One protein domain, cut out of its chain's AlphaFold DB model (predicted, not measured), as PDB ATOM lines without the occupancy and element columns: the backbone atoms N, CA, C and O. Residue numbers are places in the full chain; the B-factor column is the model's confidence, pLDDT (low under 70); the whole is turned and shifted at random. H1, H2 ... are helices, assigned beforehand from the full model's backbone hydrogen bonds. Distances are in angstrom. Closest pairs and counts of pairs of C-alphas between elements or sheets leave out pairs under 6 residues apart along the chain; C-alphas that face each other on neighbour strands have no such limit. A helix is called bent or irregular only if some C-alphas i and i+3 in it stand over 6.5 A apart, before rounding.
ATOM      1  N   ALA A  33     106.578 134.503  98.202       85.50
ATOM      2  CA  ALA A  33     106.716 135.179  99.491       85.50
ATOM      3  C   ALA A  33     108.002 134.743 100.212       85.50
ATOM      4  O   ALA A  33     108.828 135.604 100.513       85.50
ATOM      5  N   HIS A  34     108.226 133.429 100.344       87.12
ATOM      6  CA  HIS A  34     109.468 132.849 100.889       87.12
ATOM      7  C   HIS A  34     110.693 133.382 100.138       87.12
ATOM      8  O   HIS A  34     111.642 133.911 100.697       87.12
ATOM      9  N   SER A  35     110.647 133.340  98.806       83.25
ATOM     10  CA  SER A  35     111.731 133.837  97.953       83.25
ATOM     11  C   SER A  35     112.127 135.279  98.257       83.25
ATOM     12  O   SER A  35     113.312 135.598  98.310       83.25
ATOM     13  N   TYR A  36     111.135 136.152  98.435       84.62
ATOM     14  CA  TYR A  36     111.361 137.541  98.801       84.62
ATOM     15  C   TYR A  36     111.979 137.657 100.200       84.62
ATOM     16  O   TYR A  36     112.953 138.392 100.371       84.62
ATOM     17  N   GLY A  37     111.460 136.901 101.169       84.88
ATOM     18  CA  GLY A  37     111.989 136.837 102.527       84.88
ATOM     19  C   GLY A  37     113.464 136.430 102.567       84.88
ATOM     20  O   GLY A  37     114.291 137.160 103.118       84.88
ATOM     21  N   VAL A  38     113.837 135.367 101.846       86.62
ATOM     22  CA  VAL A  38     115.236 134.927 101.697       86.62
ATOM     23  C   VAL A  38     116.137 136.012 101.106       86.62
ATOM     24  O   VAL A  38     117.260 136.180 101.584       86.62
ATOM     25  N   VAL A  39     115.684 136.757 100.087       85.00
ATOM     26  CA  VAL A  39     116.470 137.870  99.512       85.00
ATOM     27  C   VAL A  39     116.785 138.896 100.593       85.00
ATOM     28  O   VAL A  39     117.943 139.273 100.770       85.00
ATOM     29  N   VAL A  40     115.761 139.342 101.319       83.88
ATOM     30  CA  VAL A  40     115.897 140.389 102.335       83.88
ATOM     31  C   VAL A  40     116.751 139.898 103.502       83.88
ATOM     32  O   VAL A  40     117.653 140.609 103.937       83.88
ATOM     33  N   ALA A  41     116.539 138.666 103.965       87.44
ATOM     34  CA  ALA A  41     117.366 138.055 104.999       87.44
ATOM     35  C   ALA A  41     118.836 137.951 104.556       87.44
ATOM     36  O   ALA A  41     119.731 138.275 105.335       87.44
ATOM     37  N   ALA A  42     119.102 137.578 103.299       90.06
ATOM     38  CA  ALA A  42     120.459 137.535 102.763       90.06
ATOM     39  C   ALA A  42     121.100 138.929 102.731       90.06
ATOM     40  O   ALA A  42     122.254 139.059 103.127       90.06
ATOM     41  N   MET A  43     120.358 139.971 102.333       84.88
ATOM     42  CA  MET A  43     120.840 141.358 102.379       84.88
ATOM     43  C   MET A  43     121.255 141.764 103.795       84.88
ATOM     44  O   MET A  43     122.374 142.227 103.990       84.88
ATOM     45  N   LEU A  44     120.377 141.535 104.777       88.56
ATOM     46  CA  LEU A  44     120.613 141.916 106.172       88.56
ATOM     47  C   LEU A  44     121.796 141.158 106.783       88.56
ATOM     48  O   LEU A  44     122.656 141.767 107.415       88.56
ATOM     49  N   LEU A  45     121.875 139.844 106.551       92.00
ATOM     50  CA  LEU A  45     123.019 139.042 106.987       92.00
ATOM     51  C   LEU A  45     124.310 139.519 106.315       92.00
ATOM     52  O   LEU A  45     125.328 139.656 106.984       92.00
ATOM     53  N   GLY A  46     124.276 139.801 105.011       90.56
ATOM     54  CA  GLY A  46     125.419 140.328 104.270       90.56
ATOM     55  C   GLY A  46     125.921 141.658 104.832       90.56
ATOM     56  O   GLY A  46     127.126 141.819 105.025       90.56
ATOM     57  N   ASP A  47     125.019 142.586 105.148       90.56
ATOM     58  CA  ASP A  47     125.368 143.886 105.728       90.56
ATOM     59  C   ASP A  47     125.968 143.752 107.133       90.56
ATOM     60  O   ASP A  47     127.004 144.356 107.414       90.56
ATOM     61  N   GLU A  48     125.386 142.914 107.991       93.06
ATOM     62  CA  GLU A  48     125.890 142.674 109.347       93.06
ATOM     63  C   GLU A  48     127.279 142.008 109.321       93.06
ATOM     64  O   GLU A  48     128.214 142.427 110.006       93.06
ATOM     65  N   VAL A  49     127.466 141.018 108.445       94.38
ATOM     66  CA  VAL A  49     128.760 140.359 108.215       94.38
ATOM     67  C   VAL A  49     129.808 141.365 107.728       94.38
ATOM     68  O   VAL A  49     130.951 141.359 108.198       94.38
ATOM     69  N   ARG A  50     129.428 142.273 106.819       92.31
ATOM     70  CA  ARG A  50     130.306 143.348 106.332       92.31
ATOM     71  C   ARG A  50     130.656 144.356 107.412       92.31
ATOM     72  O   ARG A  50     131.809 144.787 107.472       92.31
ATOM     73  N   ALA A  51     129.705 144.716 108.269       92.31
ATOM     74  CA  ALA A  51     129.935 145.619 109.395       92.31
ATOM     75  C   ALA A  51     130.997 145.068 110.361       92.31
ATOM     76  O   ALA A  51     131.754 145.835 110.956       92.31
ATOM     77  N   ARG A  52     131.126 143.740 110.441       93.75
ATOM     78  CA  ARG A  52     132.156 143.035 111.219       93.75
ATOM     79  C   ARG A  52     133.477 142.810 110.471       93.75
ATOM     80  O   ARG A  52     134.351 142.099 110.956       93.75
ATOM     81  N   GLY A  53     133.655 143.435 109.306       92.38
ATOM     82  CA  GLY A  53     134.929 143.486 108.582       92.38
ATOM     83  C   GLY A  53     135.151 142.375 107.554       92.38
ATOM     84  O   GLY A  53     136.207 142.348 106.920       92.38
ATOM     85  N   LEU A  54     134.178 141.484 107.339       93.69
ATOM     86  CA  LEU A  54     134.250 140.493 106.265       93.69
ATOM     87  C   LEU A  54     133.880 141.126 104.920       93.69
ATOM     88  O   LEU A  54     132.917 141.880 104.791       93.69
ATOM     89  N   LYS A  55     134.645 140.803 103.877       93.19
ATOM     90  CA  LYS A  55     134.323 141.237 102.517       93.19
ATOM     91  C   LYS A  55     133.266 140.300 101.936       93.19
ATOM     92  O   LYS A  55     133.590 139.169 101.599       93.19
ATOM     93  N   VAL A  56     132.038 140.796 101.804       91.06
ATOM     94  CA  VAL A  56     130.940 140.114 101.104       91.06
ATOM     95  C   VAL A  56     130.685 140.823  99.781       91.06
ATOM     96  O   VAL A  56     130.517 142.048  99.749       91.06
ATOM     97  N   ASP A  57     130.665 140.063  98.693       89.75
ATOM     98  CA  ASP A  57     130.229 140.551  97.392       89.75
ATOM     99  C   ASP A  57     128.696 140.543  97.334       89.75
ATOM    100  O   ASP A  57     128.067 139.507  97.126       89.75
ATOM    101  N   MET A  58     128.081 141.712  97.532       84.62
ATOM    102  CA  MET A  58     126.619 141.837  97.533       84.62
ATOM    103  C   MET A  58     125.996 141.573  96.159       84.62
ATOM    104  O   MET A  58     124.842 141.163  96.091       84.62
ATOM    105  N   GLU A  59     126.730 141.792  95.067       82.81
ATOM    106  CA  GLU A  59     126.230 141.493  93.725       82.81
ATOM    107  C   GLU A  59     126.187 139.982  93.502       82.81
ATOM    108  O   GLU A  59     125.195 139.458  93.001       82.81
ATOM    109  N   ARG A  60     127.216 139.261  93.957       82.19
ATOM    110  CA  ARG A  60     127.221 137.794  93.946       82.19
ATOM    111  C   ARG A  60     126.179 137.214  94.908       82.19
ATOM    112  O   ARG A  60     125.451 136.305  94.521       82.19
ATOM    113  N   LEU A  61     126.058 137.778  96.112       82.62
ATOM    114  CA  LEU A  61     125.086 137.384  97.139       82.62
ATOM    115  C   LEU A  61     123.638 137.503  96.648       82.62
ATOM    116  O   LEU A  61     122.853 136.575  96.808       82.62
ATOM    117  N   LEU A  62     123.287 138.642  96.045       76.69
ATOM    118  CA  LEU A  62     121.930 138.936  95.561       76.69
ATOM    119  C   LEU A  62     121.700 138.510  94.115       76.69
ATOM    120  O   LEU A  62     120.572 138.570  93.620       76.69
ATOM    121  N   GLY A  63     122.771 138.103  93.443       69.75
ATOM    122  CA  GLY A  63     122.768 137.622  92.082       69.75
ATOM    123  C   GLY A  63     122.045 136.288  91.956       69.75
ATOM    124  O   GLY A  63     121.076 135.972  92.651       69.75
ATOM    125  N   ALA A  64     122.489 135.476  91.008       58.31
ATOM    126  CA  ALA A  64     121.710 134.333  90.578       58.31
ATOM    127  C   ALA A  64     121.441 133.287  91.684       58.31
ATOM    128  O   ALA A  64     120.594 132.451  91.454       58.31
ATOM    129  N   ASP A  65     122.068 133.288  92.868       59.12
ATOM    130  CA  ASP A  65     121.817 132.270  93.912       59.12
ATOM    131  C   ASP A  65     120.505 132.452  94.660       59.12
ATOM    132  O   ASP A  65     119.703 131.522  94.781       59.12
ATOM    133  N   VAL A  66     120.248 133.675  95.109       62.56
ATOM    134  CA  VAL A  66     118.972 134.054  95.713       62.56
ATOM    135  C   VAL A  66     117.860 133.948  94.670       62.56
ATOM    136  O   VAL A  66     116.831 133.315  94.914       62.56
ATOM    137  N   ARG A  67     118.118 134.472  93.465       60.81
ATOM    138  CA  ARG A  67     117.208 134.376  92.318       60.81
ATOM    139  C   ARG A  67     116.932 132.926  91.927       60.81
ATOM    140  O   ARG A  67     115.784 132.562  91.722       60.81
ATOM    141  N   ARG A  68     117.953 132.069  91.907       61.53
ATOM    142  CA  ARG A  68     117.798 130.657  91.561       61.53
ATOM    143  C   ARG A  68     117.090 129.877  92.627       61.53
ATOM    144  O   ARG A  68     116.420 128.937  92.260       61.53
ATOM    145  N   ARG A  69     117.232 130.176  93.917       61.22
ATOM    146  CA  ARG A  69     116.407 129.490  94.917       61.22
ATOM    147  C   ARG A  69     114.949 129.911  94.781       61.22
ATOM    148  O   ARG A  69     114.081 129.044  94.837       61.22
ATOM    149  N   ALA A  70     114.713 131.196  94.515       59.66
ATOM    150  CA  ALA A  70     113.386 131.688  94.184       59.66
ATOM    151  C   ALA A  70     112.800 130.998  92.946       59.66
ATOM    152  O   ALA A  70     111.612 130.702  92.911       59.66
ATOM    153  N   GLU A  71     113.647 130.687  91.964       56.47
ATOM    154  CA  GLU A  71     113.289 129.947  90.755       56.47
ATOM    155  C   GLU A  71     113.240 128.421  90.969       56.47
ATOM    156  O   GLU A  71     112.394 127.789  90.363       56.47
ATOM    157  N   ARG A  72     114.065 127.800  91.826       57.31
ATOM    158  CA  ARG A  72     114.134 126.336  92.041       57.31
ATOM    159  C   ARG A  72     113.057 125.821  92.974       57.31
ATOM    160  O   ARG A  72     112.431 124.833  92.640       57.31
ATOM    161  N   ALA A  73     112.796 126.497  94.094       55.78
ATOM    162  CA  ALA A  73     111.673 126.138  94.969       55.78
ATOM    163  C   ALA A  73     110.337 126.209  94.207       55.78
ATOM    164  O   ALA A  73     109.411 125.453  94.454       55.78
ATOM    165  N   ALA A  74     110.290 127.121  93.244       53.84
ATOM    166  CA  ALA A  74     109.229 127.336  92.284       53.84
ATOM    167  C   ALA A  74     109.166 126.261  91.194       53.84
ATOM    168  O   ALA A  74     108.099 125.762  90.850       53.84
ATOM    169  N   PHE A  75     110.325 125.923  90.640       50.00
ATOM    170  CA  PHE A  75     110.484 124.990  89.536       50.00
ATOM    171  C   PHE A  75     110.340 123.534  89.982       50.00
ATOM    172  O   PHE A  75     109.704 122.782  89.264       50.00
ATOM    173  N   ASP A  76     110.832 123.123  91.151       53.81
ATOM    174  CA  ASP A  76     110.682 121.749  91.662       53.81
ATOM    175  C   ASP A  76     109.204 121.390  91.900       53.81
ATOM    176  O   ASP A  76     108.771 120.284  91.579       53.81
ATOM    177  N   ASP A  77     108.402 122.354  92.349       52.28
ATOM    178  CA  ASP A  77     106.951 122.207  92.503       52.28
ATOM    179  C   ASP A  77     106.195 122.269  91.154       52.28
ATOM    180  O   ASP A  77     105.111 121.702  91.015       52.28
ATOM    181  N   MET A  78     106.748 122.936  90.132       41.59
ATOM    182  CA  MET A  78     106.128 123.084  88.802       41.59
ATOM    183  C   MET A  78     106.576 122.033  87.769       41.59
ATOM    184  O   MET A  78     105.857 121.772  86.804       41.59
ATOM    185  N   VAL A  79     107.764 121.446  87.931       44.22
ATOM    186  CA  VAL A  79     108.482 120.641  86.921       44.22
ATOM    187  C   VAL A  79     108.580 119.166  87.307       44.22
ATOM    188  O   VAL A  79     109.307 118.396  86.684       44.22
ATOM    189  N   GLY A  80     107.689 118.707  88.185       47.09
ATOM    190  CA  GLY A  80     107.326 117.291  88.248       47.09
ATOM    191  C   GLY A  80     106.979 116.665  86.880       47.09
ATOM    192  O   GLY A  80     106.974 115.443  86.781       47.09
ATOM    193  N   GLU A  81     106.751 117.452  85.806       44.62
ATOM    194  CA  GLU A  81     106.396 116.903  84.488       44.62
ATOM    195  C   GLU A  81     107.110 117.440  83.225       44.62
ATOM    196  O   GLU A  81     107.010 116.770  82.196       44.62
ATOM    197  N   ARG A  82     107.818 118.585  83.185       45.16
ATOM    198  CA  ARG A  82     108.325 119.119  81.885       45.16
ATOM    199  C   ARG A  82     109.681 119.823  81.955       45.16
ATOM    200  O   ARG A  82     109.775 121.013  82.232       45.16
ATOM    201  N   GLY A  83     110.727 119.056  81.655       45.00
ATOM    202  CA  GLY A  83     112.128 119.466  81.712       45.00
ATOM    203  C   GLY A  83     112.594 120.367  80.567       45.00
ATOM    204  O   GLY A  83     113.056 119.875  79.540       45.00
ATOM    205  N   GLU A  84     112.622 121.675  80.807       46.66
ATOM    206  CA  GLU A  84     113.577 122.570  80.146       46.66
ATOM    207  C   GLU A  84     114.632 123.026  81.161       46.66
ATOM    208  O   GLU A  84     114.328 123.690  82.150       46.66
ATOM    209  N   LYS A  85     115.892 122.632  80.932       48.72
ATOM    210  CA  LYS A  85     117.041 123.071  81.733       48.72
ATOM    211  C   LYS A  85     117.531 124.411  81.201       48.72
ATOM    212  O   LYS A  85     118.128 124.466  80.129       48.72
ATOM    213  N   PHE A  86     117.324 125.473  81.966       48.88
ATOM    214  CA  PHE A  86     118.070 126.709  81.766       48.88
ATOM    215  C   PHE A  86     119.505 126.536  82.287       48.88
ATOM    216  O   PHE A  86     119.715 125.970  83.364       48.88
ATOM    217  N   ASP A  87     120.493 126.990  81.515       48.69
ATOM    218  CA  ASP A  87     121.904 126.905  81.894       48.69
ATOM    219  C   ASP A  87     122.277 128.054  82.835       48.69
ATOM    220  O   ASP A  87     122.461 129.201  82.426       48.69
ATOM    221  N   TYR A  88     122.355 127.721  84.120       55.53
ATOM    222  CA  TYR A  88     122.814 128.607  85.190       55.53
ATOM    223  C   TYR A  88     123.835 127.900  86.096       55.53
ATOM    224  O   TYR A  88     123.831 128.090  87.317       55.53
ATOM    225  N   SER A  89     124.647 127.029  85.495       58.22
ATOM    226  CA  SER A  89     125.402 125.953  86.146       58.22
ATOM    227  C   SER A  89     126.432 126.401  87.193       58.22
ATOM    228  O   SER A  89     126.460 125.819  88.274       58.22
ATOM    229  N   GLU A  90     127.225 127.440  86.931       62.81
ATOM    230  CA  GLU A  90     128.391 127.774  87.771       62.81
ATOM    231  C   GLU A  90     128.034 128.233  89.188       62.81
ATOM    232  O   GLU A  90     128.491 127.666  90.175       62.81
ATOM    233  N   LEU A  91     127.178 129.244  89.312       63.53
ATOM    234  CA  LEU A  91     126.792 129.733  90.633       63.53
ATOM    235  C   LEU A  91     125.805 128.753  91.321       63.53
ATOM    236  O   LEU A  91     125.773 128.663  92.538       63.53
ATOM    237  N   HIS A  92     125.043 127.938  90.570       65.75
ATOM    238  CA  HIS A  92     124.271 126.845  91.184       65.75
ATOM    239  C   HIS A  92     125.179 125.823  91.871       65.75
ATOM    240  O   HIS A  92     124.873 125.409  92.987       65.75
ATOM    241  N   ALA A  93     126.271 125.433  91.213       69.62
ATOM    242  CA  ALA A  93     127.266 124.562  91.817       69.62
ATOM    243  C   ALA A  93     127.852 125.214  93.078       69.62
ATOM    244  O   ALA A  93     127.871 124.580  94.126       69.62
ATOM    245  N   ASP A  94     128.200 126.505  93.020       77.31
ATOM    246  CA  ASP A  94     128.687 127.259  94.183       77.31
ATOM    247  C   ASP A  94     127.714 127.213  95.376       77.31
ATOM    248  O   ASP A  94     128.121 126.953  96.510       77.31
ATOM    249  N   TYR A  95     126.418 127.405  95.120       75.88
ATOM    250  CA  TYR A  95     125.372 127.320  96.135       75.88
ATOM    251  C   TYR A  95     125.208 125.921  96.742       75.88
ATOM    252  O   TYR A  95     125.189 125.783  97.970       75.88
ATOM    253  N   GLU A  96     125.102 124.880  95.913       75.38
ATOM    254  CA  GLU A  96     124.923 123.499  96.387       75.38
ATOM    255  C   GLU A  96     126.160 122.994  97.144       75.38
ATOM    256  O   GLU A  96     126.060 122.413  98.234       75.38
ATOM    257  N   GLU A  97     127.346 123.284  96.612       82.62
ATOM    258  CA  GLU A  97     128.630 122.909  97.208       82.62
ATOM    259  C   GLU A  97     128.990 123.786  98.416       82.62
ATOM    260  O   GLU A  97     129.823 123.398  99.249       82.62
ATOM    261  N   ARG A  98     128.309 124.932  98.566       85.94
ATOM    262  CA  ARG A  98     128.583 125.974  99.565       85.94
ATOM    263  C   ARG A  98     130.029 126.462  99.464       85.94
ATOM    264  O   ARG A  98     130.721 126.576 100.481       85.94
ATOM    265  N   ALA A  99     130.519 126.674  98.247       87.25
ATOM    266  CA  ALA A  99     131.933 126.955  98.038       87.25
ATOM    267  C   ALA A  99     132.289 128.385  98.487       87.25
ATOM    268  O   ALA A  99     133.258 128.549  99.233       87.25
ATOM    269  N   SER A 100     131.469 129.382  98.154       90.94
ATOM    270  CA  SER A 100     131.656 130.787  98.541       90.94
ATOM    271  C   SER A 100     131.014 131.172  99.880       90.94
ATOM    272  O   SER A 100     130.118 130.496 100.394       90.94
ATOM    273  N   LEU A 101     131.469 132.296 100.448       92.06
ATOM    274  CA  LEU A 101     130.844 132.912 101.622       92.06
ATOM    275  C   LEU A 101     129.408 133.342 101.297       92.06
ATOM    276  O   LEU A 101     128.501 133.107 102.089       92.06
ATOM    277  N   GLU A 102     129.190 133.901 100.110       90.94
ATOM    278  CA  GLU A 102     127.886 134.343  99.628       90.94
ATOM    279  C   GLU A 102     126.892 133.177  99.545       90.94
ATOM    280  O   GLU A 102     125.793 133.273 100.090       90.94
ATOM    281  N   ALA A 103     127.292 132.040  98.966       87.81
ATOM    282  CA  ALA A 103     126.476 130.825  98.919       87.81
ATOM    283  C   ALA A 103     126.056 130.345 100.319       87.81
ATOM    284  O   ALA A 103     124.902 129.964 100.543       87.81
ATOM    285  N   ARG A 104     126.984 130.387 101.282       92.88
ATOM    286  CA  ARG A 104     126.738 129.987 102.675       92.88
ATOM    287  C   ARG A 104     125.793 130.949 103.391       92.88
ATOM    288  O   ARG A 104     124.849 130.493 104.035       92.88
ATOM    289  N   LEU A 105     125.988 132.260 103.228       91.56
ATOM    290  CA  LEU A 105     125.101 133.297 103.773       91.56
ATOM    291  C   LEU A 105     123.690 133.184 103.200       91.56
ATOM    292  O   LEU A 105     122.708 133.235 103.932       91.56
ATOM    293  N   VAL A 106     123.585 132.941 101.898       89.00
ATOM    294  CA  VAL A 106     122.312 132.717 101.220       89.00
ATOM    295  C   VAL A 106     121.631 131.448 101.742       89.00
ATOM    296  O   VAL A 106     120.410 131.432 101.889       89.00
ATOM    297  N   LYS A 107     122.371 130.375 102.057       87.38
ATOM    298  CA  LYS A 107     121.818 129.164 102.699       87.38
ATOM    299  C   LYS A 107     121.348 129.421 104.130       87.38
ATOM    300  O   LYS A 107     120.318 128.879 104.519       87.38
ATOM    301  N   ALA A 108     122.070 130.242 104.881       91.94
ATOM    302  CA  ALA A 108     121.664 130.674 106.210       91.94
ATOM    303  C   ALA A 108     120.373 131.506 106.163       91.94
ATOM    304  O   ALA A 108     119.434 131.205 106.896       91.94
ATOM    305  N   ALA A 109     120.285 132.466 105.237       90.12
ATOM    306  CA  ALA A 109     119.107 133.307 105.023       90.12
ATOM    307  C   ALA A 109     117.827 132.497 104.763       90.12
ATOM    308  O   ALA A 109     116.779 132.811 105.312       90.12
ATOM    309  N   ASP A 110     117.927 131.419 103.981       87.06
ATOM    310  CA  ASP A 110     116.819 130.499 103.686       87.06
ATOM    311  C   ASP A 110     116.232 129.835 104.938       87.06
ATOM    312  O   ASP A 110     115.025 129.640 105.047       87.06
ATOM    313  N   ILE A 111     117.090 129.514 105.908       90.62
ATOM    314  CA  ILE A 111     116.667 128.937 107.184       90.62
ATOM    315  C   ILE A 111     116.163 130.014 108.141       90.62
ATOM    316  O   ILE A 111     115.184 129.782 108.843       90.62
ATOM    317  N   VAL A 112     116.791 131.191 108.156       91.56
ATOM    318  CA  VAL A 112     116.310 132.333 108.944       91.56
ATOM    319  C   VAL A 112     114.883 132.699 108.535       91.56
ATOM    320  O   VAL A 112     114.024 132.806 109.404       91.56
ATOM    321  N   ASP A 113     114.615 132.820 107.235       90.56
ATOM    322  CA  ASP A 113     113.287 133.150 106.714       90.56
ATOM    323  C   ASP A 113     112.238 132.091 107.086       90.56
ATOM    324  O   ASP A 113     111.198 132.413 107.662       90.56
ATOM    325  N   LEU A 114     112.572 130.806 106.902       90.50
ATOM    326  CA  LEU A 114     111.724 129.684 107.315       90.50
ATOM    327  C   LEU A 114     111.342 129.755 108.804       90.50
ATOM    328  O   LEU A 114     110.185 129.530 109.161       90.50
ATOM    329  N   LEU A 115     112.302 130.061 109.682       93.25
ATOM    330  CA  LEU A 115     112.062 130.158 111.124       93.25
ATOM    331  C   LEU A 115     111.258 131.402 111.510       93.25
ATOM    332  O   LEU A 115     110.424 131.336 112.414       93.25
ATOM    333  N   VAL A 116     111.477 132.530 110.831       92.69
ATOM    334  CA  VAL A 116     110.656 133.737 111.005       92.69
ATOM    335  C   VAL A 116     109.204 133.440 110.635       92.69
ATOM    336  O   VAL A 116     108.297 133.804 111.388       92.69
ATOM    337  N   GLN A 117     108.978 132.729 109.529       91.62
ATOM    338  CA  GLN A 117     107.643 132.321 109.105       91.62
ATOM    339  C   GLN A 117     107.008 131.326 110.089       91.62
ATOM    340  O   GLN A 117     105.847 131.500 110.471       91.62
ATOM    341  N   ALA A 118     107.769 130.335 110.571       91.25
ATOM    342  CA  ALA A 118     107.315 129.406 111.608       91.25
ATOM    343  C   ALA A 118     106.851 130.162 112.862       91.25
ATOM    344  O   ALA A 118     105.725 129.975 113.321       91.25
ATOM    345  N   LEU A 119     107.677 131.089 113.357       90.75
ATOM    346  CA  LEU A 119     107.358 131.926 114.512       90.75
ATOM    347  C   LEU A 119     106.097 132.772 114.284       90.75
ATOM    348  O   LEU A 119     105.286 132.939 115.197       90.75
ATOM    349  N   ALA A 120     105.921 133.326 113.082       89.88
ATOM    350  CA  ALA A 120     104.729 134.091 112.735       89.88
ATOM    351  C   ALA A 120     103.461 133.222 112.805       89.88
ATOM    352  O   ALA A 120     102.455 133.656 113.372       89.88
ATOM    353  N   PHE A 121     103.517 131.983 112.308       89.56
ATOM    354  CA  PHE A 121     102.408 131.037 112.433       89.56
ATOM    355  C   PHE A 121     102.146 130.620 113.879       89.56
ATOM    356  O   PHE A 121     100.988 130.604 114.293       89.56
ATOM    357  N   GLU A 122     103.181 130.338 114.670       90.81
ATOM    358  CA  GLU A 122     103.026 130.002 116.093       90.81
ATOM    359  C   GLU A 122     102.347 131.139 116.864       90.81
ATOM    360  O   GLU A 122     101.406 130.908 117.623       90.81
ATOM    361  N   ARG A 123     102.740 132.390 116.593       88.25
ATOM    362  CA  ARG A 123     102.097 133.586 117.160       88.25
ATOM    363  C   ARG A 123     100.651 133.769 116.707       88.25
ATOM    364  O   ARG A 123      99.847 134.310 117.460       88.25
ATOM    365  N   ALA A 124     100.315 133.314 115.503       88.62
ATOM    366  CA  ALA A 124      98.941 133.271 115.011       88.62
ATOM    367  C   ALA A 124      98.126 132.094 115.590       88.62
ATOM    368  O   ALA A 124      96.946 131.952 115.271       88.62
ATOM    369  N   GLY A 125      98.727 131.267 116.455       87.44
ATOM    370  CA  GLY A 125      98.073 130.157 117.148       87.44
ATOM    371  C   GLY A 125      98.308 128.784 116.519       87.44
ATOM    372  O   GLY A 125      97.719 127.805 116.979       87.44
ATOM    373  N   ALA A 126      99.156 128.682 115.493       87.25
ATOM    374  CA  ALA A 126      99.545 127.390 114.948       87.25
ATOM    375  C   ALA A 126     100.373 126.578 115.961       87.25
ATOM    376  O   ALA A 126     101.081 127.126 116.804       87.25
ATOM    377  N   ARG A 127     100.274 125.250 115.882       87.12
ATOM    378  CA  ARG A 127     100.958 124.300 116.772       87.12
ATOM    379  C   ARG A 127     101.612 123.194 115.944       87.12
ATOM    380  O   ARG A 127     101.246 123.009 114.789       87.12
ATOM    381  N   GLY A 128     102.524 122.439 116.559       86.56
ATOM    382  CA  GLY A 128     103.189 121.303 115.912       86.56
ATOM    383  C   GLY A 128     104.286 121.713 114.928       86.56
ATOM    384  O   GLY A 128     104.535 120.998 113.968       86.56
ATOM    385  N   LEU A 129     104.913 122.871 115.151       89.69
ATOM    386  CA  LEU A 129     105.969 123.408 114.291       89.69
ATOM    387  C   LEU A 129     107.384 123.168 114.843       89.69
ATOM    388  O   LEU A 129     108.349 123.637 114.245       89.69
ATOM    389  N   ASP A 130     107.520 122.415 115.940       90.50
ATOM    390  CA  ASP A 130     108.791 122.142 116.631       90.50
ATOM    391  C   ASP A 130     109.877 121.585 115.705       90.50
ATOM    392  O   ASP A 130     111.023 122.020 115.752       90.50
ATOM    393  N   GLU A 131     109.497 120.716 114.773       88.06
ATOM    394  CA  GLU A 131     110.425 120.089 113.829       88.06
ATOM    395  C   GLU A 131     111.130 121.079 112.884       88.06
ATOM    396  O   GLU A 131     112.183 120.758 112.334       88.06
ATOM    397  N   PHE A 132     110.574 122.282 112.675       89.00
ATOM    398  CA  PHE A 132     111.255 123.329 111.909       89.00
ATOM    399  C   PHE A 132     112.411 123.949 112.692       89.00
ATOM    400  O   PHE A 132     113.348 124.465 112.086       89.00
ATOM    401  N   TRP A 133     112.349 123.887 114.021       91.06
ATOM    402  CA  TRP A 133     113.353 124.409 114.941       91.06
ATOM    403  C   TRP A 133     114.397 123.356 115.316       91.06
ATOM    404  O   TRP A 133     115.561 123.699 115.556       91.06
ATOM    405  N   ASP A 134     113.993 122.088 115.340       88.50
ATOM    406  CA  ASP A 134     114.848 120.967 115.707       88.50
ATOM    407  C   ASP A 134     116.071 120.847 114.785       88.50
ATOM    408  O   ASP A 134     116.000 120.923 113.555       88.50
ATOM    409  N   GLY A 135     117.244 120.686 115.398       79.94
ATOM    410  CA  GLY A 135     118.513 120.502 114.695       79.94
ATOM    411  C   GLY A 135     119.029 121.723 113.927       79.94
ATOM    412  O   GLY A 135     120.122 121.660 113.368       79.94
ATOM    413  N   VAL A 136     118.319 122.862 113.904       83.56
ATOM    414  CA  VAL A 136     118.804 124.072 113.209       83.56
ATOM    415  C   VAL A 136     120.087 124.607 113.842       83.56
ATOM    416  O   VAL A 136     120.997 125.024 113.129       83.56
ATOM    417  N   ALA A 137     120.193 124.535 115.169       72.06
ATOM    418  CA  ALA A 137     121.386 124.944 115.911       72.06
ATOM    419  C   ALA A 137     122.631 124.111 115.566       72.06
ATOM    420  O   ALA A 137     123.752 124.583 115.724       72.06
ATOM    421  N   GLU A 138     122.420 122.872 115.127       77.62
ATOM    422  CA  GLU A 138     123.465 121.894 114.826       77.62
ATOM    423  C   GLU A 138     123.812 121.870 113.332       77.62
ATOM    424  O   GLU A 138     124.760 121.197 112.924       77.62
ATOM    425  N   ARG A 139     123.057 122.597 112.494       85.69
ATOM    426  CA  ARG A 139     123.335 122.685 111.060       85.69
ATOM    427  C   ARG A 139     124.637 123.432 110.822       85.69
ATOM    428  O   ARG A 139     124.757 124.620 111.107       85.69
ATOM    429  N   ASP A 140     125.574 122.741 110.186       86.94
ATOM    430  CA  ASP A 140     126.797 123.358 109.700       86.94
ATOM    431  C   ASP A 140     126.540 124.117 108.386       86.94
ATOM    432  O   ASP A 140     126.296 123.533 107.321       86.94
ATOM    433  N   PHE A 141     126.597 125.447 108.463       87.94
ATOM    434  CA  PHE A 141     126.531 126.340 107.304       87.94
ATOM    435  C   PHE A 141     127.905 126.588 106.668       87.94
ATOM    436  O   PHE A 141     127.989 127.316 105.679       87.94
ATOM    437  N   LYS A 142     128.976 125.988 107.207       93.00
ATOM    438  CA  LYS A 142     130.380 126.239 106.855       93.00
ATOM    439  C   LYS A 142     130.780 127.711 107.003       93.00
ATOM    440  O   LYS A 142     131.686 128.183 106.319       93.00
ATOM    441  N   LEU A 143     130.064 128.472 107.826       92.25
ATOM    442  CA  LEU A 143     130.432 129.847 108.151       92.25
ATOM    443  C   LEU A 143     131.485 129.823 109.253       92.25
ATOM    444  O   LEU A 143     131.429 128.979 110.141       92.25
ATOM    445  N   GLU A 144     132.415 130.768 109.200       92.69
ATOM    446  CA  GLU A 144     133.497 130.904 110.174       92.69
ATOM    447  C   GLU A 144     133.614 132.367 110.620       92.69
ATOM    448  O   GLU A 144     133.201 133.291 109.907       92.69
ATOM    449  N   GLY A 145     134.186 132.573 111.808       94.12
ATOM    450  CA  GLY A 145     134.433 133.898 112.377       94.12
ATOM    451  C   GLY A 145     133.163 134.744 112.464       94.12
ATOM    452  O   GLY A 145     132.093 134.249 112.820       94.12
ATOM    453  N   ALA A 146     133.272 136.014 112.075       92.56
ATOM    454  CA  ALA A 146     132.182 136.977 112.192       92.56
ATOM    455  C   ALA A 146     130.883 136.532 111.496       92.56
ATOM    456  O   ALA A 146     129.803 136.819 111.999       92.56
ATOM    457  N   ALA A 147     130.945 135.790 110.383       91.81
ATOM    458  CA  ALA A 147     129.723 135.323 109.729       91.81
ATOM    459  C   ALA A 147     128.995 134.231 110.520       91.81
ATOM    460  O   ALA A 147     127.765 134.180 110.520       91.81
ATOM    461  N   GLN A 148     129.744 133.378 111.217       94.81
ATOM    462  CA  GLN A 148     129.168 132.377 112.107       94.81
ATOM    463  C   GLN A 148     128.568 133.027 113.357       94.81
ATOM    464  O   GLN A 148     127.470 132.659 113.770       94.81
ATOM    465  N   GLU A 149     129.262 134.012 113.931       94.19
ATOM    466  CA  GLU A 149     128.799 134.768 115.102       94.19
ATOM    467  C   GLU A 149     127.458 135.455 114.831       94.19
ATOM    468  O   GLU A 149     126.510 135.263 115.591       94.19
ATOM    469  N   VAL A 150     127.345 136.161 113.700       94.44
ATOM    470  CA  VAL A 150     126.096 136.809 113.268       94.44
ATOM    471  C   VAL A 150     124.952 135.809 113.183       94.44
ATOM    472  O   VAL A 150     123.871 136.047 113.717       94.44
ATOM    473  N   LEU A 151     125.180 134.664 112.538       94.00
ATOM    474  CA  LEU A 151     124.135 133.659 112.394       94.00
ATOM    475  C   LEU A 151     123.711 133.072 113.749       94.00
ATOM    476  O   LEU A 151     122.521 132.865 113.992       94.00
ATOM    477  N   HIS A 152     124.669 132.818 114.641       93.12
ATOM    478  CA  HIS A 152     124.386 132.326 115.987       93.12
ATOM    479  C   HIS A 152     123.556 133.323 116.803       93.12
ATOM    480  O   HIS A 152     122.629 132.902 117.500       93.12
ATOM    481  N   GLU A 153     123.861 134.617 116.707       93.50
ATOM    482  CA  GLU A 153     123.096 135.685 117.355       93.50
ATOM    483  C   GLU A 153     121.659 135.730 116.831       93.50
ATOM    484  O   GLU A 153     120.723 135.633 117.624       93.50
ATOM    485  N   VAL A 154     121.469 135.737 115.507       93.69
ATOM    486  CA  VAL A 154     120.134 135.713 114.885       93.69
ATOM    487  C   VAL A 154     119.325 134.492 115.339       93.69
ATOM    488  O   VAL A 154     118.159 134.616 115.719       93.69
ATOM    489  N   PHE A 155     119.924 133.298 115.373       93.00
ATOM    490  CA  PHE A 155     119.237 132.101 115.877       93.00
ATOM    491  C   PHE A 155     118.938 132.164 117.379       93.00
ATOM    492  O   PHE A 155     117.902 131.661 117.822       93.00
ATOM    493  N   ALA A 156     119.814 132.765 118.184       91.50
ATOM    494  CA  ALA A 156     119.550 132.981 119.603       91.50
ATOM    495  C   ALA A 156     118.369 133.941 119.816       91.50
ATOM    496  O   ALA A 156     117.492 133.655 120.635       91.50
ATOM    497  N   GLU A 157     118.301 135.024 119.041       92.50
ATOM    498  CA  GLU A 157     117.196 135.981 119.072       92.50
ATOM    499  C   GLU A 157     115.871 135.343 118.655       92.50
ATOM    500  O   GLU A 157     114.880 135.485 119.374       92.50
ATOM    501  N   LEU A 158     115.851 134.574 117.560       92.75
ATOM    502  CA  LEU A 158     114.654 133.860 117.103       92.75
ATOM    503  C   LEU A 158     114.131 132.884 118.161       92.75
ATOM    504  O   LEU A 158     112.941 132.895 118.478       92.75
ATOM    505  N   ARG A 159     115.015 132.092 118.784       91.62
ATOM    506  CA  ARG A 159     114.628 131.189 119.881       91.62
ATOM    507  C   ARG A 159     114.098 131.945 121.094       91.62
ATOM    508  O   ARG A 159     113.101 131.537 121.683       91.62
ATOM    509  N   SER A 160     114.731 133.059 121.466       92.62
ATOM    510  CA  SER A 160     114.237 133.910 122.553       92.62
ATOM    511  C   SER A 160     112.847 134.471 122.238       92.62
ATOM    512  O   SER A 160     111.963 134.470 123.095       92.62
ATOM    513  N   ALA A 161     112.633 134.915 120.999       91.94
ATOM    514  CA  ALA A 161     111.363 135.453 120.530       91.94
ATOM    515  C   ALA A 161     110.245 134.399 120.488       91.94
ATOM    516  O   ALA A 161     109.090 134.760 120.732       91.94
ATOM    517  N   ARG A 162     110.589 133.133 120.212       92.19
ATOM    518  CA  ARG A 162     109.691 131.974 120.286       92.19
ATOM    519  C   ARG A 162     109.290 131.647 121.720       92.19
ATOM    520  O   ARG A 162     108.104 131.649 122.019       92.19
ATOM    521  N   MET A 163     110.259 131.498 122.630       89.56
ATOM    522  CA  MET A 163     109.983 131.200 124.046       89.56
ATOM    523  C   MET A 163     109.070 132.248 124.701       89.56
ATOM    524  O   MET A 163     108.196 131.911 125.491       89.56
ATOM    525  N   LYS A 164     109.231 133.530 124.345       86.56
ATOM    526  CA  LYS A 164     108.356 134.617 124.822       86.56
ATOM    527  C   LYS A 164     106.925 134.558 124.279       86.56
ATOM    528  O   LYS A 164     106.068 135.232 124.829       86.56
ATOM    529  N   ALA A 165     106.687 133.860 123.172       76.50
ATOM    530  CA  ALA A 165     105.354 133.694 122.595       76.50
ATOM    531  C   ALA A 165     104.612 132.473 123.170       76.50
ATOM    532  O   ALA A 165     103.398 132.370 123.009       76.50
ATOM    533  N   GLU A 166     105.332 131.554 123.818       68.94
ATOM    534  CA  GLU A 166     104.777 130.347 124.442       68.94
ATOM    535  C   GLU A 166     104.370 130.543 125.911       68.94
ATOM    536  O   GLU A 166     103.520 129.795 126.397       68.94
ATOM    537  N   GLY A 167     104.972 131.520 126.602       55.47
ATOM    538  CA  GLY A 167     104.671 131.887 127.995       55.47
ATOM    539  C   GLY A 167     103.686 133.040 128.119       55.47
ATOM    540  O   GLY A 167     102.874 132.992 129.070       55.47
TER     541      GLY A 167
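What this domain is: This is residues 33 to 167 of the 167 residues of the protein "HD domain-containing protein" of Acidobacteria bacterium 13_1_20CM_3_53_8 (UniProt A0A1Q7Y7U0). A helical hairpin, H1 and H2, is set across a second pair of long helices, H4 and H6, which run side by side the same way; H1 crosses H4, the helix at the core. Short H3 packs in the corner between H2 and the beginning of H4, and small H5 packs on H4 away from H1, with the long link of residues 134 to 145 folding back from it to the start of H6. Residues 76 to 82, of which 76 to 78 belong to H2, stick out. The printed part has 135 residues with six named helices, H1 to H6 in chain order, and no named strand; the class is all helix. It is compact, with a radius of gyration of the C-alphas of 15.8 A, and flat, spanning 49 by 43 by 22 A.

How they stand to each other: H1, residues 33 to 51, and H2, residues 58 to 78, form a helical hairpin; they touch, closest at the C-alphas of Ser 35 and Ala 70, 4.6 A apart, and run opposite ways at a shallow tilt of 22 degrees. H2 is irregular, with C-alphas 61 and 64 8.0 A apart. H3, residues 89 to 97, touches residues 64 to 68 of H2 alone, about perpendicular at 87 degrees, closest at the C-alphas of Asp 65 and Leu 91, 6.5 A. The hub is H4, residues 101 to 123, which touches the five other helices. H1 and H4 run opposite ways at a steep tilt of 57 degrees, with the closest C-alphas, of Ala 42 and Ala 109, 5.0 A apart. H2 touches H4 with residues 58 to 66 alone, closest at the C-alphas of Leu 61 and Glu 102, 4.8 A. H5, residues 130 to 133, touches residues 114 to 118 of H4 alone; the closest C-alphas, of Leu 115 and Phe 132, are 6.9 A apart. H6, residues 146 to 166, runs the same way as H4 at a shallow tilt of 6 degrees, closest at the C-alphas of Leu 119 and Arg 162, 6.2 A. H2 and H6 are apart. Every O i to N i+4 pair is within hydrogen-bond range in H1 and H3, against 12 of 17 in H2, 18 of 19 in H4 and 16 of 17 in H6; H5 is too short for such a pair.

Where its parts are: H1 begins at C-alpha 33, (106.716, 135.179, 99.491), and is 27.3 A long. H2 measures 29.1 A and H3 11.9 A. H4 begins at C-alpha 101, (130.844, 132.912, 101.622), and measures 32.7 A. H6, 30.7 A long, ends at C-alpha 166, (104.777, 130.347, 124.442).

The domain as a whole: The two C-alphas farthest apart, of Glu 84 and Gly 167, are 49.6 A apart. The printed part has no cut. The link from H5 to H6 is long, 12 residues. Mean pLDDT of the printed part is 80.6; residues 63 to 93 and 166 to 167 are under 70.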